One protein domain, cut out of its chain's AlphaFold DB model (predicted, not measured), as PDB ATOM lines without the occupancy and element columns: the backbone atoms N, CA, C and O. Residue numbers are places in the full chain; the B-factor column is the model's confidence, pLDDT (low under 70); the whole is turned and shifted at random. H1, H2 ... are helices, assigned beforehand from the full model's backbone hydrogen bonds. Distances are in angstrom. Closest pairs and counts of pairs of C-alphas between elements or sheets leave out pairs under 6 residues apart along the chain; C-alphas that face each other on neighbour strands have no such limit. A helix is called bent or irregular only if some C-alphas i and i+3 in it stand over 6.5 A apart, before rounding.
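This is residues 2 to 59 of the 467 residues of the protein "SGNH_hydro domain-containing protein" of Lachnospiraceae bacterium (UniProt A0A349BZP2). A single long helix, H2, makes most of the long axis of an elongated, loose model, with a short helix at either end of it: H1 is turned across its beginning, and H3 packs crosswise on its later half. Between H2 and H3 a long loop, residues 31 to 48, swings out past the end of H2 and folds back to it, while residues 9 to 14 stand free near the other end. The printed part has 58 residues with three named helices, in the order H1, H2, H3, and no named strand; the class is all helix. The whole is loose, with a radius of gyration of the C-alphas of 14.1 A, and the C-alphas span 41 by 23 by 19 A.

The longest helix is H2, residues 12 to 30. H3, residues 49 to 57, touches H2, which meets it with residues 21 to 28 alone. Their closest C-alphas are those of Thr 25 and Leu 49, 4.5 A apart. The lines of H2 and H3 are about perpendicular, at 78 degrees, and their centres are 13.1 A apart. H1, residues 2 to 8, is close to H2 but not clearly touching, with 2 pairs of C-alphas within 8 A. The closest C-alphas of H1 and H2 are those of Ile 8 and Ala 15, 5.8 A apart. The lines of H1 and H2 are also about perpendicular, at 85 degrees. H1 and H3 are apart. In H1, H2 and H3 every O i to N i+4 pair is within hydrogen-bond range.

H2 runs from Pro 12 to Val 30, 27.1 A from first to last C-alpha, beginning at C-alpha 12 at (-35.728, 60.082, -35.576) and ending at C-alpha 30 at (-51.150, 42.327, -22.202). H1 runs from Gln 2, whose C-alpha is at (-27.955, 61.990, -21.141), to Ile 8, and measures 10.0 A. H3 runs from Leu 49 to His 57, measures 12.9 A and ends at C-alpha 57 at (-51.279, 37.826, -40.453). No helix is bent or irregular.

The two C-alphas farthest apart are those of Lys 3 and Gly 59, at 41.4 A. The printed part has no cut. The link from H1 to H2, with 3 residues between them, is tight. The link from H2 to H3 is long, with 18 residues between them, and its C-alphas lie 6 to 18 A from the mean of the C-alphas. The mean pLDDT of the printed part is 77.2; residues 2 to 10 and 41 to 45 are under 70, and H1 has a mean of 63.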
ATOM      1  N   GLN A   2     -27.861  60.803 -20.267       62.03
ATOM      2  CA  GLN A   2     -27.955  61.990 -21.141       62.03
ATOM      3  C   GLN A   2     -27.366  61.802 -22.556       62.03
ATOM      4  O   GLN A   2     -28.042  62.065 -23.538       62.03
ATOM      5  N   LYS A   3     -26.167  61.210 -22.672       64.19
ATOM      6  CA  LYS A   3     -25.519  60.940 -23.972       64.19
ATOM      7  C   LYS A   3     -26.268  59.944 -24.872       64.19
ATOM      8  O   LYS A   3     -26.105  59.990 -26.081       64.19
ATOM      9  N   ILE A   4     -27.066  59.047 -24.287       65.12
ATOM     10  CA  ILE A   4     -27.876  58.076 -25.038       65.12
ATOM     11  C   ILE A   4     -29.152  58.759 -25.541       65.12
ATOM     12  O   ILE A   4     -29.511  58.592 -26.699       65.12
ATOM     13  N   LEU A   5     -29.786  59.598 -24.712       61.59
ATOM     14  CA  LEU A   5     -30.935  60.405 -25.137       61.59
ATOM     15  C   LEU A   5     -30.571  61.405 -26.246       61.59
ATOM     16  O   LEU A   5     -31.354  61.593 -27.173       61.59
ATOM     17  N   ASP A   6     -29.386  62.015 -26.177       64.75
ATOM     18  CA  ASP A   6     -28.928  62.971 -27.195       64.75
ATOM     19  C   ASP A   6     -28.572  62.282 -28.526       64.75
ATOM     20  O   ASP A   6     -28.809  62.850 -29.588       64.75
ATOM     21  N   PHE A   7     -28.086  61.033 -28.487       63.53
ATOM     22  CA  PHE A   7     -27.851  60.207 -29.677       63.53
ATOM     23  C   PHE A   7     -29.164  59.727 -30.323       63.53
ATOM     24  O   PHE A   7     -29.318  59.796 -31.540       63.53
ATOM     25  N   ILE A   8     -30.153  59.323 -29.515       57.50
ATOM     26  CA  ILE A   8     -31.478  58.890 -29.996       57.50
ATOM     27  C   ILE A   8     -32.236  60.042 -30.685       57.50
ATOM     28  O   ILE A   8     -32.953  59.811 -31.655       57.50
ATOM     29  N   ARG A   9     -32.035  61.298 -30.260       61.28
ATOM     30  CA  ARG A   9     -32.627  62.487 -30.910       61.28
ATOM     31  C   ARG A   9     -32.040  62.822 -32.285       61.28
ATOM     32  O   ARG A   9     -32.680  63.555 -33.032       61.28
ATOM     33  N   GLN A  10     -30.858  62.308 -32.631       69.44
ATOM     34  CA  GLN A  10     -30.223  62.547 -33.935       69.44
ATOM     35  C   GLN A  10     -30.684  61.565 -35.024       69.44
ATOM     36  O   GLN A  10     -30.372  61.774 -36.193       69.44
ATOM     37  N   ILE A  11     -31.437  60.516 -34.666       75.44
ATOM     38  CA  ILE A  11     -31.905  59.490 -35.607       75.44
ATOM     39  C   ILE A  11     -33.406  59.240 -35.373       75.44
ATOM     40  O   ILE A  11     -33.778  58.249 -34.737       75.44
ATOM     41  N   PRO A  12     -34.291  60.132 -35.867       75.00
ATOM     42  CA  PRO A  12     -35.728  60.082 -35.576       75.00
ATOM     43  C   PRO A  12     -36.370  58.744 -35.972       75.00
ATOM     44  O   PRO A  12     -37.251  58.257 -35.269       75.00
ATOM     45  N   LEU A  13     -35.866  58.092 -37.024       72.94
ATOM     46  CA  LEU A  13     -36.314  56.765 -37.451       72.94
ATOM     47  C   LEU A  13     -36.057  55.683 -36.385       72.94
ATOM     48  O   LEU A  13     -36.944  54.894 -36.082       72.94
ATOM     49  N   VAL A  14     -34.865  55.655 -35.779       79.31
ATOM     50  CA  VAL A  14     -34.505  54.643 -34.766       79.31
ATOM     51  C   VAL A  14     -35.297  54.863 -33.482       79.31
ATOM     52  O   VAL A  14     -35.727  53.894 -32.856       79.31
ATOM     53  N   ALA A  15     -35.549  56.122 -33.110       78.69
ATOM     54  CA  ALA A  15     -36.406  56.453 -31.977       78.69
ATOM     55  C   ALA A  15     -37.842  55.945 -32.189       78.69
ATOM     56  O   ALA A  15     -38.379  55.265 -31.315       78.69
ATOM     57  N   VAL A  16     -38.430  56.202 -33.363       85.00
ATOM     58  CA  VAL A  16     -39.771  55.714 -33.722       85.00
ATOM     59  C   VAL A  16     -39.809  54.185 -33.741       85.00
ATOM     60  O   VAL A  16     -40.678  53.600 -33.103       85.00
ATOM     61  N   LEU A  17     -38.840  53.522 -34.378       82.50
ATOM     62  CA  LEU A  17     -38.776  52.056 -34.425       82.50
ATOM     63  C   LEU A  17     -38.636  51.431 -33.029       82.50
ATOM     64  O   LEU A  17     -39.286  50.429 -32.736       82.50
ATOM     65  N   THR A  18     -37.842  52.043 -32.148       82.88
ATOM     66  CA  THR A  18     -37.664  51.563 -30.769       82.88
ATOM     67  C   THR A  18     -38.951  51.718 -29.960       82.88
ATOM     68  O   THR A  18     -39.360  50.784 -29.274       82.88
ATOM     69  N   VAL A  19     -39.620  52.873 -30.052       86.94
ATOM     70  CA  VAL A  19     -40.880  53.128 -29.334       86.94
ATOM     71  C   VAL A  19     -41.991  52.204 -29.834       86.94
ATOM     72  O   VAL A  19     -42.678  51.590 -29.020       86.94
ATOM     73  N   THR A  20     -42.124  52.037 -31.151       85.69
ATOM     74  CA  THR A  20     -43.106  51.128 -31.762       85.69
ATOM     75  C   THR A  20     -42.835  49.672 -31.383       85.69
ATOM     76  O   THR A  20     -43.764  48.960 -31.006       85.69
ATOM     77  N   GLY A  21     -41.574  49.224 -31.394       86.19
ATOM     78  CA  GLY A  21     -41.204  47.872 -30.961       86.19
ATOM     79  C   GLY A  21     -41.536  47.599 -29.490       86.19
ATOM     80  O   GLY A  21     -42.043  46.525 -29.160       86.19
ATOM     81  N   LEU A  22     -41.323  48.582 -28.607       87.81
ATOM     82  CA  LEU A  22     -41.704  48.490 -27.193       87.81
ATOM     83  C   LEU A  22     -43.228  48.472 -27.000       87.81
ATOM     84  O   LEU A  22     -43.721  47.705 -26.175       87.81
ATOM     85  N   LEU A  23     -43.972  49.262 -27.777       87.69
ATOM     86  CA  LEU A  23     -45.440  49.272 -27.777       87.69
ATOM     87  C   LEU A  23     -46.016  47.914 -28.185       87.69
ATOM     88  O   LEU A  23     -46.847  47.363 -27.469       87.69
ATOM     89  N   LEU A  24     -45.534  47.348 -29.291       86.75
ATOM     90  CA  LEU A  24     -45.965  46.034 -29.778       86.75
ATOM     91  C   LEU A  24     -45.606  44.916 -28.797       86.75
ATOM     92  O   LEU A  24     -46.419  44.034 -28.543       86.75
ATOM     93  N   THR A  25     -44.425  44.996 -28.181       86.62
ATOM     94  CA  THR A  25     -44.024  44.079 -27.104       86.62
ATOM     95  C   THR A  25     -44.959  44.192 -25.895       86.62
ATOM     96  O   THR A  25     -45.353  43.179 -25.322       86.62
ATOM     97  N   GLY A  26     -45.365  45.409 -25.518       84.06
ATOM     98  CA  GLY A  26     -46.338  45.635 -24.447       84.06
ATOM     99  C   GLY A  26     -47.721  45.062 -24.767       84.06
ATOM    100  O   GLY A  26     -48.320  44.414 -23.915       84.06
ATOM    101  N   ILE A  27     -48.201  45.242 -26.001       84.94
ATOM    102  CA  ILE A  27     -49.478  44.680 -26.473       84.94
ATOM    103  C   ILE A  27     -49.437  43.150 -26.441       84.94
ATOM    104  O   ILE A  27     -50.368  42.535 -25.926       84.94
ATOM    105  N   ALA A  28     -48.350  42.540 -26.919       84.62
ATOM    106  CA  ALA A  28     -48.159  41.094 -26.861       84.62
ATOM    107  C   ALA A  28     -48.267  40.565 -25.423       84.62
ATOM    108  O   ALA A  28     -48.958  39.585 -25.182       84.62
ATOM    109  N   LEU A  29     -47.640  41.245 -24.454       83.44
ATOM    110  CA  LEU A  29     -47.672  40.847 -23.042       83.44
ATOM    111  C   LEU A  29     -49.055  41.014 -22.395       83.44
ATOM    112  O   LEU A  29     -49.443  40.176 -21.586       83.44
ATOM    113  N   VAL A  30     -49.795  42.076 -22.735       84.44
ATOM    114  CA  VAL A  30     -51.150  42.327 -22.202       84.44
ATOM    115  C   VAL A  30     -52.165  41.337 -22.775       84.44
ATOM    116  O   VAL A  30     -53.054  40.882 -22.057       84.44
ATOM    117  N   CYS A  31     -52.022  40.982 -24.049       80.88
ATOM    118  CA  CYS A  31     -52.935  40.087 -24.759       80.88
ATOM    119  C   CYS A  31     -52.477  38.617 -24.754       80.88
ATOM    120  O   CYS A  31     -53.117  37.787 -25.400       80.88
ATOM    121  N   LYS A  32     -51.399  38.286 -24.026       80.88
ATOM    122  CA  LYS A  32     -50.794  36.944 -24.012       80.88
ATOM    123  C   LYS A  32     -51.750  35.852 -23.533       80.88
ATOM    124  O   LYS A  32     -51.632  34.725 -23.969       80.88
ATOM    125  N   ASP A  33     -52.677  36.190 -22.636       79.62
ATOM    126  CA  ASP A  33     -53.641  35.242 -22.057       79.62
ATOM    127  C   ASP A  33     -55.044  35.395 -22.687       79.62
ATOM    128  O   ASP A  33     -56.021  34.851 -22.176       79.62
ATOM    129  N   THR A  34     -55.172  36.183 -23.766       83.75
ATOM    130  CA  THR A  34     -56.445  36.451 -24.456       83.75
ATOM    131  C   THR A  34     -56.324  36.187 -25.957       83.75
ATOM    132  O   THR A  34     -56.255  35.032 -26.362       83.75
ATOM    133  N   ALA A  35     -56.270  37.233 -26.784       79.19
ATOM    134  CA  ALA A  35     -56.186  37.142 -28.241       79.19
ATOM    135  C   ALA A  35     -54.950  36.365 -28.722       79.19
ATOM    136  O   ALA A  35     -54.971  35.823 -29.818       79.19
ATOM    137  N   TYR A  36     -53.892  36.292 -27.909       84.12
ATOM    138  CA  TYR A  36     -52.657  35.604 -28.270       84.12
ATOM    139  C   TYR A  36     -52.349  34.370 -27.412       84.12
ATOM    140  O   TYR A  36     -51.204  33.932 -27.388       84.12
ATOM    141  N   ALA A  37     -53.353  33.803 -26.732       80.25
ATOM    142  CA  ALA A  37     -53.178  32.628 -25.870       80.25
ATOM    143  C   ALA A  37     -52.626  31.398 -26.609       80.25
ATOM    144  O   ALA A  37     -51.887  30.613 -26.020       80.25
ATOM    145  N   ASP A  38     -52.945  31.265 -27.899       78.94
ATOM    146  CA  ASP A  38     -52.534  30.129 -28.731       78.94
ATOM    147  C   ASP A  38     -51.169  30.335 -29.423       78.94
ATOM    148  O   ASP A  38     -50.697  29.449 -30.137       78.94
ATOM    149  N   TYR A  39     -50.509  31.483 -29.220       79.69
ATOM    150  CA  TYR A  39     -49.210  31.790 -29.828       79.69
ATOM    151  C   TYR A  39     -48.059  31.461 -28.866       79.69
ATOM    152  O   TYR A  39     -47.987  31.967 -27.747       79.69
ATOM    153  N   GLU A  40     -47.111  30.629 -29.310       71.19
ATOM    154  CA  GLU A  40     -45.989  30.179 -28.476       71.19
ATOM    155  C   GLU A  40     -44.974  31.296 -28.163       71.19
ATOM    156  O   GLU A  40     -44.402  31.924 -29.058       71.19
ATOM    157  N   THR A  41     -44.668  31.479 -26.875       63.19
ATOM    158  CA  THR A  41     -43.720  32.494 -26.367       63.19
ATOM    159  C   THR A  41     -42.350  31.938 -25.956       63.19
ATOM    160  O   THR A  41     -41.469  32.693 -25.552       63.19
ATOM    161  N   GLU A  42     -42.142  30.623 -26.013       58.06
ATOM    162  CA  GLU A  42     -41.082  29.924 -25.258       58.06
ATOM    163  C   GLU A  42     -39.765  29.720 -26.041       58.06
ATOM    164  O   GLU A  42     -39.075  28.715 -25.881       58.06
ATOM    165  N   SER A  43     -39.358  30.667 -26.895       55.09
ATOM    166  CA  SER A  43     -38.059  30.580 -27.582       55.09
ATOM    167  C   SER A  43     -37.289  31.893 -27.538       55.09
ATOM    168  O   SER A  43     -37.786  32.934 -27.960       55.09
ATOM    169  N   PHE A  44     -36.023  31.834 -27.106       59.03
ATOM    170  CA  PHE A  44     -35.089  32.973 -27.104       59.03
ATOM    171  C   PHE A  44     -34.916  33.605 -28.501       59.03
ATOM    172  O   PHE A  44     -34.481  34.747 -28.630       59.03
ATOM    173  N   SER A  45     -35.294  32.875 -29.554       63.03
ATOM    174  CA  SER A  45     -35.241  33.313 -30.946       63.03
ATOM    175  C   SER A  45     -36.500  34.047 -31.436       63.03
ATOM    176  O   SER A  45     -36.499  34.500 -32.578       63.03
ATOM    177  N   ARG A  46     -37.559  34.196 -30.618       74.94
ATOM    178  CA  ARG A  46     -38.814  34.875 -31.002       74.94
ATOM    179  C   ARG A  46     -39.084  36.097 -30.106       74.94
ATOM    180  O   ARG A  46     -39.554  35.946 -28.981       74.94
ATOM    181  N   PRO A  47     -38.790  37.327 -30.570       78.12
ATOM    182  CA  PRO A  47     -39.139  38.541 -29.836       78.12
ATOM    183  C   PRO A  47     -40.659  38.675 -29.692       78.12
ATOM    184  O   PRO A  47     -41.366  38.559 -30.682       78.12
ATOM    185  N   PHE A  48     -41.168  39.029 -28.508       76.44
ATOM    186  CA  PHE A  48     -42.611  39.158 -28.227       76.44
ATOM    187  C   PHE A  48     -43.416  39.974 -29.253       76.44
ATOM    188  O   PHE A  48     -44.584  39.684 -29.485       76.44
ATOM    189  N   LEU A  49     -42.809  40.973 -29.902       81.44
ATOM    190  CA  LEU A  49     -43.488  41.760 -30.936       81.44
ATOM    191  C   LEU A  49     -43.961  40.899 -32.126       81.44
ATOM    192  O   LEU A  49     -44.948  41.256 -32.766       81.44
ATOM    193  N   THR A  50     -43.294  39.771 -32.421       82.69
ATOM    194  CA  THR A  50     -43.646  38.911 -33.561       82.69
ATOM    195  C   THR A  50     -45.010  38.264 -33.389       82.69
ATOM    196  O   THR A  50     -45.678  38.039 -34.384       82.69
ATOM    197  N   ILE A  51     -45.459  38.054 -32.150       85.81
ATOM    198  CA  ILE A  51     -46.772  37.474 -31.837       85.81
ATOM    199  C   ILE A  51     -47.903  38.368 -32.350       85.81
ATOM    200  O   ILE A  51     -48.862  37.885 -32.936       85.81
ATOM    201  N   VAL A  52     -47.763  39.691 -32.207       86.19
ATOM    202  CA  VAL A  52     -48.755  40.647 -32.725       86.19
ATOM    203  C   VAL A  52     -48.762  40.652 -34.253       86.19
ATOM    204  O   VAL A  52     -49.814  40.796 -34.864       86.19
ATOM    205  N   MET A  53     -47.596  40.491 -34.884       86.88
ATOM    206  CA  MET A  53     -47.482  40.459 -36.346       86.88
ATOM    207  C   MET A  53     -48.052  39.168 -36.939       86.88
ATOM    208  O   MET A  53     -48.713  39.214 -37.971       86.88
ATOM    209  N   GLU A  54     -47.828  38.039 -36.271       83.12
ATOM    210  CA  GLU A  54     -48.381  36.728 -36.624       83.12
ATOM    211  C   GLU A  54     -49.899  36.709 -36.412       83.12
ATOM    212  O   GLU A  54     -50.638  36.348 -37.319       83.12
ATOM    213  N   GLY A  55     -50.377  37.261 -35.295       84.44
ATOM    214  CA  GLY A  55     -51.801  37.491 -35.065       84.44
ATOM    215  C   GLY A  55     -52.453  38.308 -36.179       84.44
ATOM    216  O   GLY A  55     -53.452  37.887 -36.749       84.44
ATOM    217  N   ILE A  56     -51.858  39.440 -36.568       84.44
ATOM    218  CA  ILE A  56     -52.375  40.261 -37.677       84.44
ATOM    219  C   ILE A  56     -52.378  39.487 -39.002       84.44
ATOM    220  O   ILE A  56     -53.335  39.615 -39.766       84.44
ATOM    221  N   HIS A  57     -51.339  38.692 -39.274       83.19
ATOM    222  CA  HIS A  57     -51.279  37.826 -40.453       83.19
ATOM    223  C   HIS A  57     -52.424  36.798 -40.465       83.19
ATOM    224  O   HIS A  57     -53.017  36.556 -41.514       83.19
ATOM    225  N   ASP A  58     -52.790  36.268 -39.300       80.69
ATOM    226  CA  ASP A  58     -53.842  35.260 -39.144       80.69
ATOM    227  C   ASP A  58     -55.247  35.867 -38.926       80.69
ATOM    228  O   ASP A  58     -56.222  35.143 -38.724       80.69
ATOM    229  N   GLY A  59     -55.379  37.200 -38.970       80.75
ATOM    230  CA  GLY A  59     -56.643  37.917 -38.745       80.75
ATOM    231  C   GLY A  59     -57.058  38.044 -37.270       80.75
ATOM    232  O   GLY A  59     -58.182  38.453 -36.969       80.75
TER     233      GLY A  59